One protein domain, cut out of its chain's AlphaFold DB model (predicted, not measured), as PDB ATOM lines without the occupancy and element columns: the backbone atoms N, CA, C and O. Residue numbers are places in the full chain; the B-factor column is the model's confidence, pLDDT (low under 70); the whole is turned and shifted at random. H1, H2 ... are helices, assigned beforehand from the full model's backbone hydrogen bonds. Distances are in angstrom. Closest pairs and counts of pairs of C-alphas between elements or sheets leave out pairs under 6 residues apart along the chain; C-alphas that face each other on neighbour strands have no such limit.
ATOM      1  N   ASP A 148      19.081  47.386   8.350       87.69
ATOM      2  CA  ASP A 148      20.462  47.521   8.829       87.69
ATOM      3  C   ASP A 148      21.476  47.518   7.669       87.69
ATOM      4  O   ASP A 148      22.564  48.075   7.794       87.69
ATOM      5  N   ALA A 149      21.098  46.994   6.495       86.19
ATOM      6  CA  ALA A 149      21.894  47.111   5.270       86.19
ATOM      7  C   ALA A 149      21.769  48.493   4.592       86.19
ATOM      8  O   ALA A 149      22.423  48.738   3.573       86.19
ATOM      9  N   ILE A 150      20.925  49.384   5.123       83.94
ATOM     10  CA  ILE A 150      20.716  50.752   4.642       83.94
ATOM     11  C   ILE A 150      21.320  51.718   5.654       83.94
ATOM     12  O   ILE A 150      20.863  51.840   6.790       83.94
ATOM     13  N   ALA A 151      22.347  52.434   5.212       75.56
ATOM     14  CA  ALA A 151      23.065  53.402   6.021       75.56
ATOM     15  C   ALA A 151      23.326  54.675   5.201       75.56
ATOM     16  O   ALA A 151      23.387  54.596   3.970       75.56
ATOM     17  N   PRO A 152      23.461  55.846   5.846       70.12
ATOM     18  CA  PRO A 152      23.719  57.097   5.142       70.12
ATOM     19  C   PRO A 152      25.091  57.087   4.435       70.12
ATOM     20  O   PRO A 152      25.988  56.321   4.815       70.12
ATOM     21  N   PRO A 153      25.295  57.946   3.417       63.06
ATOM     22  CA  PRO A 153      26.580  58.080   2.739       63.06
ATOM     23  C   PRO A 153      27.723  58.344   3.734       63.06
ATOM     24  O   PRO A 153      27.675  59.296   4.505       63.06
ATOM     25  N   GLY A 154      28.750  57.489   3.716       64.88
ATOM     26  CA  GLY A 154      29.907  57.567   4.622       64.88
ATOM     27  C   GLY A 154      29.915  56.563   5.783       64.88
ATOM     28  O   GLY A 154      30.950  56.408   6.424       64.88
ATOM     29  N   ALA A 155      28.834  55.812   6.019       60.62
ATOM     30  CA  ALA A 155      28.704  54.873   7.145       60.62
ATOM     31  C   ALA A 155      29.479  53.530   7.016       60.62
ATOM     32  O   ALA A 155      29.123  52.545   7.659       60.62
ATOM     33  N   GLY A 156      30.548  53.476   6.214       56.41
ATOM     34  CA  GLY A 156      31.429  52.305   6.081       56.41
ATOM     35  C   GLY A 156      31.163  51.395   4.872       56.41
ATOM     36  O   GLY A 156      30.209  51.562   4.111       56.41
ATOM     37  N   ALA A 157      32.069  50.435   4.661       47.66
ATOM     38  CA  ALA A 157      32.063  49.542   3.504       47.66
ATOM     39  C   ALA A 157      31.098  48.358   3.706       47.66
ATOM     40  O   ALA A 157      31.379  47.457   4.492       47.66
ATOM     41  N   GLY A 158      29.980  48.354   2.973       54.84
ATOM     42  CA  GLY A 158      29.005  47.251   2.958       54.84
ATOM     43  C   GLY A 158      27.539  47.684   2.839       54.84
ATOM     44  O   GLY A 158      26.700  46.883   2.440       54.84
ATOM     45  N   ALA A 159      27.221  48.947   3.139       60.53
ATOM     46  CA  ALA A 159      25.852  49.455   3.079       60.53
ATOM     47  C   ALA A 159      25.375  49.758   1.645       60.53
ATOM     48  O   ALA A 159      26.129  50.272   0.812       60.53
ATOM     49  N   ARG A 160      24.083  49.526   1.376       64.31
ATOM     50  CA  ARG A 160      23.394  49.998   0.164       64.31
ATOM     51  C   ARG A 160      23.163  51.509   0.257       64.31
ATOM     52  O   ARG A 160      22.116  51.958   0.707       64.31
ATOM     53  N   THR A 161      24.165  52.282  -0.157       60.16
ATOM     54  CA  THR A 161      24.136  53.758  -0.180       60.16
ATOM     55  C   THR A 161      23.771  54.327  -1.554       60.16
ATOM     56  O   THR A 161      23.164  55.391  -1.644       60.16
ATOM     57  N   ALA A 162      24.121  53.632  -2.640       60.75
ATOM     58  CA  ALA A 162      23.878  54.094  -4.002       60.75
ATOM     59  C   ALA A 162      22.392  53.967  -4.388       60.75
ATOM     60  O   ALA A 162      21.829  52.876  -4.356       60.75
ATOM     61  N   GLY A 163      21.773  55.083  -4.782       69.75
ATOM     62  CA  GLY A 163      20.390  55.132  -5.276       69.75
ATOM     63  C   GLY A 163      19.295  55.195  -4.203       69.75
ATOM     64  O   GLY A 163      18.130  55.356  -4.559       69.75
ATOM     65  N   VAL A 164      19.636  55.119  -2.911       81.75
ATOM     66  CA  VAL A 164      18.661  55.264  -1.816       81.75
ATOM     67  C   VAL A 164      18.346  56.753  -1.586       81.75
ATOM     68  O   VAL A 164      19.275  57.536  -1.376       81.75
ATOM     69  N   PRO A 165      17.068  57.179  -1.604       85.44
ATOM     70  CA  PRO A 165      16.683  58.566  -1.338       85.44
ATOM     71  C   PRO A 165      16.966  58.985   0.103       85.44
ATOM     72  O   PRO A 165      16.677  58.241   1.038       85.44
ATOM     73  N   GLU A 166      17.410  60.227   0.294       85.12
ATOM     74  CA  GLU A 166      17.729  60.773   1.620       85.12
ATOM     75  C   GLU A 166      16.540  60.713   2.601       85.12
ATOM     76  O   GLU A 166      16.702  60.381   3.775       85.12
ATOM     77  N   ALA A 167      15.319  60.911   2.091       88.31
ATOM     78  CA  ALA A 167      14.079  60.801   2.858       88.31
ATOM     79  C   ALA A 167      13.868  59.423   3.523       88.31
ATOM     80  O   ALA A 167      13.171  59.338   4.535       88.31
ATOM     81  N   ILE A 168      14.470  58.345   3.000       91.06
ATOM     82  CA  ILE A 168      14.382  57.015   3.620       91.06
ATOM     83  C   ILE A 168      15.205  56.955   4.911       91.06
ATOM     84  O   ILE A 168      14.762  56.312   5.859       91.06
ATOM     85  N   PHE A 169      16.336  57.662   5.013       90.31
ATOM     86  CA  PHE A 169      17.107  57.708   6.264       90.31
ATOM     87  C   PHE A 169      16.333  58.418   7.381       90.31
ATOM     88  O   PHE A 169      16.356  57.958   8.521       90.31
ATOM     89  N   VAL A 170      15.591  59.481   7.044       91.56
ATOM     90  CA  VAL A 170      14.714  60.198   7.987       91.56
ATOM     91  C   VAL A 170      13.591  59.281   8.485       91.56
ATOM     92  O   VAL A 170      13.463  59.081   9.692       91.56
ATOM     93  N   LYS A 171      12.846  58.639   7.570       93.62
ATOM     94  CA  LYS A 171      11.792  57.667   7.924       93.62
ATOM     95  C   LYS A 171      12.331  56.489   8.741       93.62
ATOM     96  O   LYS A 171      11.695  56.045   9.689       93.62
ATOM     97  N   LEU A 172      13.518  55.986   8.407       93.75
ATOM     98  CA  LEU A 172      14.143  54.875   9.122       93.75
ATOM     99  C   LEU A 172      14.561  55.263  10.551       93.75
ATOM    100  O   LEU A 172      14.415  54.452  11.466       93.75
ATOM    101  N   ALA A 173      15.049  56.487  10.765       92.50
ATOM    102  CA  ALA A 173      15.325  57.002  12.105       92.50
ATOM    103  C   ALA A 173      14.035  57.142  12.932       92.50
ATOM    104  O   ALA A 173      13.991  56.679  14.073       92.50
ATOM    105  N   GLU A 174      12.975  57.693  12.333       95.00
ATOM    106  CA  GLU A 174      11.639  57.804  12.935       95.00
ATOM    107  C   GLU A 174      11.091  56.426  13.342       95.00
ATOM    108  O   GLU A 174      10.735  56.200  14.493       95.00
ATOM    109  N   TRP A 175      11.075  55.447  12.439       96.31
ATOM    110  CA  TRP A 175      10.517  54.126  12.741       96.31
ATOM    111  C   TRP A 175      11.345  53.325  13.746       96.31
ATOM    112  O   TRP A 175      10.785  52.559  14.531       96.31
ATOM    113  N   ARG A 176      12.670  53.510  13.785       94.69
ATOM    114  CA  ARG A 176      13.508  52.882  14.817       94.69
ATOM    115  C   ARG A 176      13.149  53.382  16.227       94.69
ATOM    116  O   ARG A 176      13.192  52.571  17.160       94.69
ATOM    117  N   SER A 177      12.731  54.642  16.392       95.38
ATOM    118  CA  SER A 177      12.306  55.183  17.696       95.38
ATOM    119  C   SER A 177      10.879  54.780  18.107       95.38
ATOM    120  O   SER A 177      10.626  54.637  19.300       95.38
ATOM    121  N   GLN A 178       9.978  54.495  17.159       96.31
ATOM    122  CA  GLN A 178       8.584  54.112  17.448       96.31
ATOM    123  C   GLN A 178       8.431  52.843  18.309       96.31
ATOM    124  O   GLN A 178       9.220  51.898  18.227       96.31
ATOM    125  N   HIS A 179       7.359  52.772  19.103       96.12
ATOM    126  CA  HIS A 179       6.986  51.558  19.841       96.12
ATOM    127  C   HIS A 179       6.491  50.439  18.909       96.12
ATOM    128  O   HIS A 179       5.907  50.703  17.857       96.12
ATOM    129  N   PHE A 180       6.663  49.179  19.333       95.56
ATOM    130  CA  PHE A 180       6.274  47.990  18.560       95.56
ATOM    131  C   PHE A 180       4.836  48.066  18.007       95.56
ATOM    132  O   PHE A 180       4.641  47.912  16.805       95.56
ATOM    133  N   SER A 181       3.844  48.386  18.844       96.50
ATOM    134  CA  SER A 181       2.434  48.438  18.423       96.50
ATOM    135  C   SER A 181       2.128  49.540  17.400       96.50
ATOM    136  O   SER A 181       1.184  49.404  16.623       96.50
ATOM    137  N   GLN A 182       2.923  50.618  17.350       96.94
ATOM    138  CA  GLN A 182       2.784  51.638  16.303       96.94
ATOM    139  C   GLN A 182       3.345  51.129  14.972       96.94
ATOM    140  O   GLN A 182       2.701  51.292  13.938       96.94
ATOM    141  N   LEU A 183       4.493  50.443  14.990       97.62
ATOM    142  CA  LEU A 183       5.056  49.796  13.799       97.62
ATOM    143  C   LEU A 183       4.129  48.702  13.253       97.62
ATOM    144  O   LEU A 183       3.879  48.653  12.052       97.62
ATOM    145  N   GLU A 184       3.553  47.882  14.132       97.12
ATOM    146  CA  GLU A 184       2.562  46.858  13.785       97.12
ATOM    147  C   GLU A 184       1.324  47.483  13.115       97.12
ATOM    148  O   GLU A 184       0.908  47.051  12.038       97.12
ATOM    149  N   LYS A 185       0.788  48.572  13.686       97.12
ATOM    150  CA  LYS A 185      -0.323  49.349  13.110       97.12
ATOM    151  C   LYS A 185       0.033  49.952  11.744       97.12
ATOM    152  O   LYS A 185      -0.786  49.891  10.828       97.12
ATOM    153  N   LEU A 186       1.236  50.513  11.588       97.12
ATOM    154  CA  LEU A 186       1.712  51.126  10.339       97.12
ATOM    155  C   LEU A 186       1.965  50.098   9.226       97.12
ATOM    156  O   LEU A 186       1.669  50.390   8.065       97.12
ATOM    157  N   ALA A 187       2.484  48.915   9.568       97.94
ATOM    158  CA  ALA A 187       2.661  47.797   8.644       97.94
ATOM    159  C   ALA A 187       1.303  47.239   8.194       97.94
ATOM    160  O   ALA A 187       1.040  47.143   6.994       97.94
ATOM    161  N   LYS A 188       0.395  46.987   9.148       97.44
ATOM    162  CA  LYS A 188      -0.968  46.508   8.884       97.44
ATOM    163  C   LYS A 188      -1.768  47.459   7.992       97.44
ATOM    164  O   LYS A 188      -2.372  47.014   7.022       97.44
ATOM    165  N   ALA A 189      -1.733  48.766   8.266       96.62
ATOM    166  CA  ALA A 189      -2.422  49.773   7.448       96.62
ATOM    167  C   ALA A 189      -1.894  49.840   6.000       96.62
ATOM    168  O   ALA A 189      -2.652  50.137   5.076       96.62
ATOM    169  N   ARG A 190      -0.606  49.526   5.801       97.69
ATOM    170  CA  ARG A 190       0.031  49.407   4.484       97.69
ATOM    171  C   ARG A 190      -0.180  48.048   3.812       97.69
ATOM    172  O   ARG A 190       0.277  47.904   2.693       97.69
ATOM    173  N   GLY A 191      -0.835  47.064   4.434       97.69
ATOM    174  CA  GLY A 191      -0.978  45.711   3.870       97.69
ATOM    175  C   GLY A 191       0.316  44.893   3.840       97.69
ATOM    176  O   GLY A 191       0.439  43.962   3.051       97.69
ATOM    177  N   LEU A 192       1.285  45.244   4.687       98.38
ATOM    178  CA  LEU A 192       2.515  44.481   4.894       98.38
ATOM    179  C   LEU A 192       2.292  43.409   5.962       98.38
ATOM    180  O   LEU A 192       1.435  43.572   6.838       98.38
ATOM    181  N   ASN A 193       3.070  42.324   5.922       97.94
ATOM    182  CA  ASN A 193       3.001  41.306   6.963       97.94
ATOM    183  C   ASN A 193       3.395  41.923   8.314       97.94
ATOM    184  O   ASN A 193       4.473  42.496   8.471       97.94
ATOM    185  N   TRP A 194       2.484  41.834   9.279       96.75
ATOM    186  CA  TRP A 194       2.606  42.423  10.613       96.75
ATOM    187  C   TRP A 194       2.632  41.349  11.715       96.75
ATOM    188  O   TRP A 194       2.903  41.654  12.877       96.75
ATOM    189  N   GLN A 195       2.379  40.083  11.367       94.75
ATOM    190  CA  GLN A 195       2.214  38.983  12.315       94.75
ATOM    191  C   GLN A 195       3.576  38.476  12.808       94.75
ATOM    192  O   GLN A 195       4.205  37.621  12.196       94.75
ATOM    193  N   THR A 196       4.023  38.958  13.968       94.25
ATOM    194  CA  THR A 196       5.349  38.624  14.535       94.25
ATOM    195  C   THR A 196       5.357  37.440  15.515       94.25
ATOM    196  O   THR A 196       6.370  37.168  16.164       94.25
ATOM    197  N   MET A 197       4.245  36.708  15.644       91.31
ATOM    198  CA  MET A 197       4.101  35.625  16.634       91.31
ATOM    199  C   MET A 197       5.000  34.416  16.351       91.31
ATOM    200  O   MET A 197       5.451  33.771  17.295       91.31
ATOM    201  N   HIS A 198       5.320  34.154  15.081       90.94
ATOM    202  CA  HIS A 198       6.250  33.099  14.671       90.94
ATOM    203  C   HIS A 198       7.722  33.420  15.010       90.94
ATOM    204  O   HIS A 198       8.568  32.527  14.985       90.94
ATOM    205  N   ILE A 199       8.046  34.683  15.320       91.88
ATOM    206  CA  ILE A 199       9.416  35.121  15.608       91.88
ATOM    207  C   ILE A 199       9.809  34.662  17.012       91.88
ATOM    208  O   ILE A 199       9.222  35.093  18.012       91.88
ATOM    209  N   GLN A 200      10.825  33.803  17.062       89.94
ATOM    210  CA  GLN A 200      11.412  33.250  18.280       89.94
ATOM    211  C   GLN A 200      12.537  34.149  18.822       89.94
ATOM    212  O   GLN A 200      12.995  35.081  18.158       89.94
ATOM    213  N   GLU A 209      11.777  41.858  21.428       91.75
ATOM    214  CA  GLU A 209      11.119  43.081  20.959       91.75
ATOM    215  C   GLU A 209      11.945  43.797  19.883       91.75
ATOM    216  O   GLU A 209      11.398  44.158  18.844       91.75
ATOM    217  N   GLN A 210      13.261  43.948  20.076       91.94
ATOM    218  CA  GLN A 210      14.138  44.589  19.094       91.94
ATOM    219  C   GLN A 210      14.127  43.843  17.755       91.94
ATOM    220  O   GLN A 210      14.077  44.479  16.702       91.94
ATOM    221  N   VAL A 211      14.119  42.507  17.782       94.06
ATOM    222  CA  VAL A 211      14.052  41.692  16.559       94.06
ATOM    223  C   VAL A 211      12.686  41.784  15.886       94.06
ATOM    224  O   VAL A 211      12.630  41.961  14.672       94.06
ATOM    225  N   ARG A 212      11.585  41.777  16.647       95.25
ATOM    226  CA  ARG A 212      10.238  42.016  16.098       95.25
ATOM    227  C   ARG A 212      10.095  43.416  15.490       95.25
ATOM    228  O   ARG A 212       9.527  43.546  14.411       95.25
ATOM    229  N   LYS A 213      10.652  44.450  16.134       95.88
ATOM    230  CA  LYS A 213      10.712  45.818  15.589       95.88
ATOM    231  C   LYS A 213      11.517  45.868  14.287       95.88
ATOM    232  O   LYS A 213      11.008  46.373  13.294       95.88
ATOM    233  N   SER A 214      12.735  45.322  14.271       95.31
ATOM    234  CA  SER A 214      13.596  45.265  13.075       95.31
ATOM    235  C   SER A 214      12.897  44.560  11.904       95.31
ATOM    236  O   SER A 214      12.805  45.128  10.821       95.31
ATOM    237  N   TRP A 215      12.285  43.399  12.147       96.50
ATOM    238  CA  TRP A 215      11.548  42.626  11.140       96.50
ATOM    239  C   TRP A 215      10.368  43.390  10.503       96.50
ATOM    240  O   TRP A 215      10.102  43.218   9.310       96.50
ATOM    241  N   LEU A 216       9.676  44.244  11.275       97.88
ATOM    242  CA  LEU A 216       8.631  45.147  10.765       97.88
ATOM    243  C   LEU A 216       9.236  46.300   9.950       97.88
ATOM    244  O   LEU A 216       8.759  46.605   8.857       97.88
ATOM    245  N   VAL A 217      10.300  46.926  10.462       97.31
ATOM    246  CA  VAL A 217      10.980  48.054   9.804       97.31
ATOM    247  C   VAL A 217      11.565  47.641   8.450       97.31
ATOM    248  O   VAL A 217      11.409  48.385   7.486       97.31
ATOM    249  N   ASP A 218      12.142  46.444   8.328       97.19
ATOM    250  CA  ASP A 218      12.643  45.894   7.058       97.19
ATOM    251  C   ASP A 218      11.556  45.905   5.963       97.19
ATOM    252  O   ASP A 218      11.768  46.375   4.840       97.19
ATOM    253  N   ARG A 219      10.333  45.481   6.305       97.75
ATOM    254  CA  ARG A 219       9.175  45.487   5.391       97.75
ATOM    255  C   ARG A 219       8.723  46.900   5.048       97.75
ATOM    256  O   ARG A 219       8.478  47.204   3.880       97.75
ATOM    257  N   MET A 220       8.664  47.787   6.041       97.06
ATOM    258  CA  MET A 220       8.294  49.191   5.835       97.06
ATOM    259  C   MET A 220       9.296  49.926   4.930       97.06
ATOM    260  O   MET A 220       8.890  50.717   4.077       97.06
ATOM    261  N   VAL A 221      10.596  49.639   5.050       95.75
ATOM    262  CA  VAL A 221      11.631  50.208   4.172       95.75
ATOM    263  C   VAL A 221      11.557  49.612   2.764       95.75
ATOM    264  O   VAL A 221      11.653  50.356   1.787       95.75
ATOM    265  N   THR A 222      11.305  48.305   2.641       96.00
ATOM    266  CA  THR A 222      11.064  47.640   1.342       96.00
ATOM    267  C   THR A 222       9.898  48.298   0.589       96.00
ATOM    268  O   THR A 222       9.998  48.553  -0.614       96.00
ATOM    269  N   TYR A 223       8.825  48.651   1.308       96.75
ATOM    270  CA  TYR A 223       7.673  49.379   0.772       96.75
ATOM    271  C   TYR A 223       8.035  50.781   0.267       96.75
ATOM    272  O   TYR A 223       7.700  51.122  -0.866       96.75
ATOM    273  N   GLU A 224       8.736  51.601   1.058       94.62
ATOM    274  CA  GLU A 224       9.090  52.969   0.638       94.62
ATOM    275  C   GLU A 224      10.085  52.991  -0.529       94.62
ATOM    276  O   GLU A 224       9.935  53.814  -1.430       94.62
ATOM    277  N   LEU A 225      11.050  52.062  -0.564       92.75
ATOM    278  CA  LEU A 225      11.949  51.889  -1.711       92.75
ATOM    279  C   LEU A 225      11.162  51.592  -2.991       92.75
ATOM    280  O   LEU A 225      11.346  52.260  -4.003       92.75
ATOM    281  N   HIS A 226      10.230  50.641  -2.933       92.44
ATOM    282  CA  HIS A 226       9.377  50.312  -4.073       92.44
ATOM    283  C   HIS A 226       8.473  51.480  -4.495       92.44
ATOM    284  O   HIS A 226       8.378  51.781  -5.683       92.44
ATOM    285  N   VAL A 227       7.827  52.171  -3.549       91.81
ATOM    286  CA  VAL A 227       6.984  53.345  -3.845       91.81
ATOM    287  C   VAL A 227       7.801  54.480  -4.466       91.81
ATOM    288  O   VAL A 227       7.293  55.191  -5.335       91.81
ATOM    289  N   TRP A 228       9.064  54.642  -4.063       89.38
ATOM    290  CA  TRP A 228       9.977  55.590  -4.689       89.38
ATOM    291  C   TRP A 228      10.367  55.175  -6.112       89.38
ATOM    292  O   TRP A 228      10.240  55.981  -7.029       89.38
ATOM    293  N   GLU A 229      10.808  53.931  -6.314       89.00
ATOM    294  CA  GLU A 229      11.217  53.408  -7.626       89.00
ATOM    295  C   GLU A 229      10.071  53.422  -8.648       89.00
ATOM    296  O   GLU A 229      10.287  53.735  -9.817       89.00
ATOM    297  N   MET A 230       8.842  53.142  -8.205       86.25
ATOM    298  CA  MET A 230       7.639  53.154  -9.045       86.25
ATOM    299  C   MET A 230       7.014  54.548  -9.207       86.25
ATOM    300  O   MET A 230       5.979  54.684  -9.868       86.25
ATOM    301  N   ARG A 231       7.597  55.601  -8.616       84.12
ATOM    302  CA  ARG A 231       7.119  56.975  -8.801       84.12
ATOM    303  C   ARG A 231       7.319  57.370 -10.272       84.12
ATOM    304  O   ARG A 231       8.452  57.328 -10.752       84.12
TER     305      ARG A 231
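What this domain is: This is residues 148 to 200 and 209 to 231 of the 405 residues of the protein "Hypothetical protein" of Alexandrium catenella (UniProt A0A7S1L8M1). A long loop, residues 148 to 165, leads into H1, and H1 and H2 pack on two sides of the long helix H3. The 76 printed residues include three named helices, in the order H1, H2, H3, and no named strand: all helix. The whole is compact, with a radius of gyration of the C-alphas of 12.8 A and spans of 35 by 28 by 19 A.

How they stand to each other: H1, residues 166 to 177, touches H3, residues 209 to 229, at a shallow tilt of 21 degrees, opposite ways; their closest C-alphas, Trp 175 and Val 217, are 6.8 A apart. H2, residues 180 to 189, touches H3 the same way, at a shallow tilt of 33 degrees, only just short of steep; C-alphas Phe 180 and Lys 213 are closest, 5.8 A. H1 and H2 are close but not clearly touching: their closest C-alphas, Trp 175 and Leu 183, are 7.0 A apart. Every O i to N i+4 pair is within hydrogen-bond range in H2, 7 of 8 in H1 and 16 of 17 in H3.

Where its parts are: H1 begins at C-alpha 166 (17.729, 60.773, 1.620) and measures 17.9 A, H2 14.2 A. H3, 30.4 A, ends at C-alpha 229 (11.217, 53.408, -7.626).

The domain as a whole: The C-alphas farthest apart, Gln 200 and Arg 231, are 36.3 A apart. Residues 201 to 208 are not printed; C-alphas 200 and 209 are 10.2 A apart across the cut. The H1 to H2 link is tight. Residues 153 to 163 have pLDDT under 70.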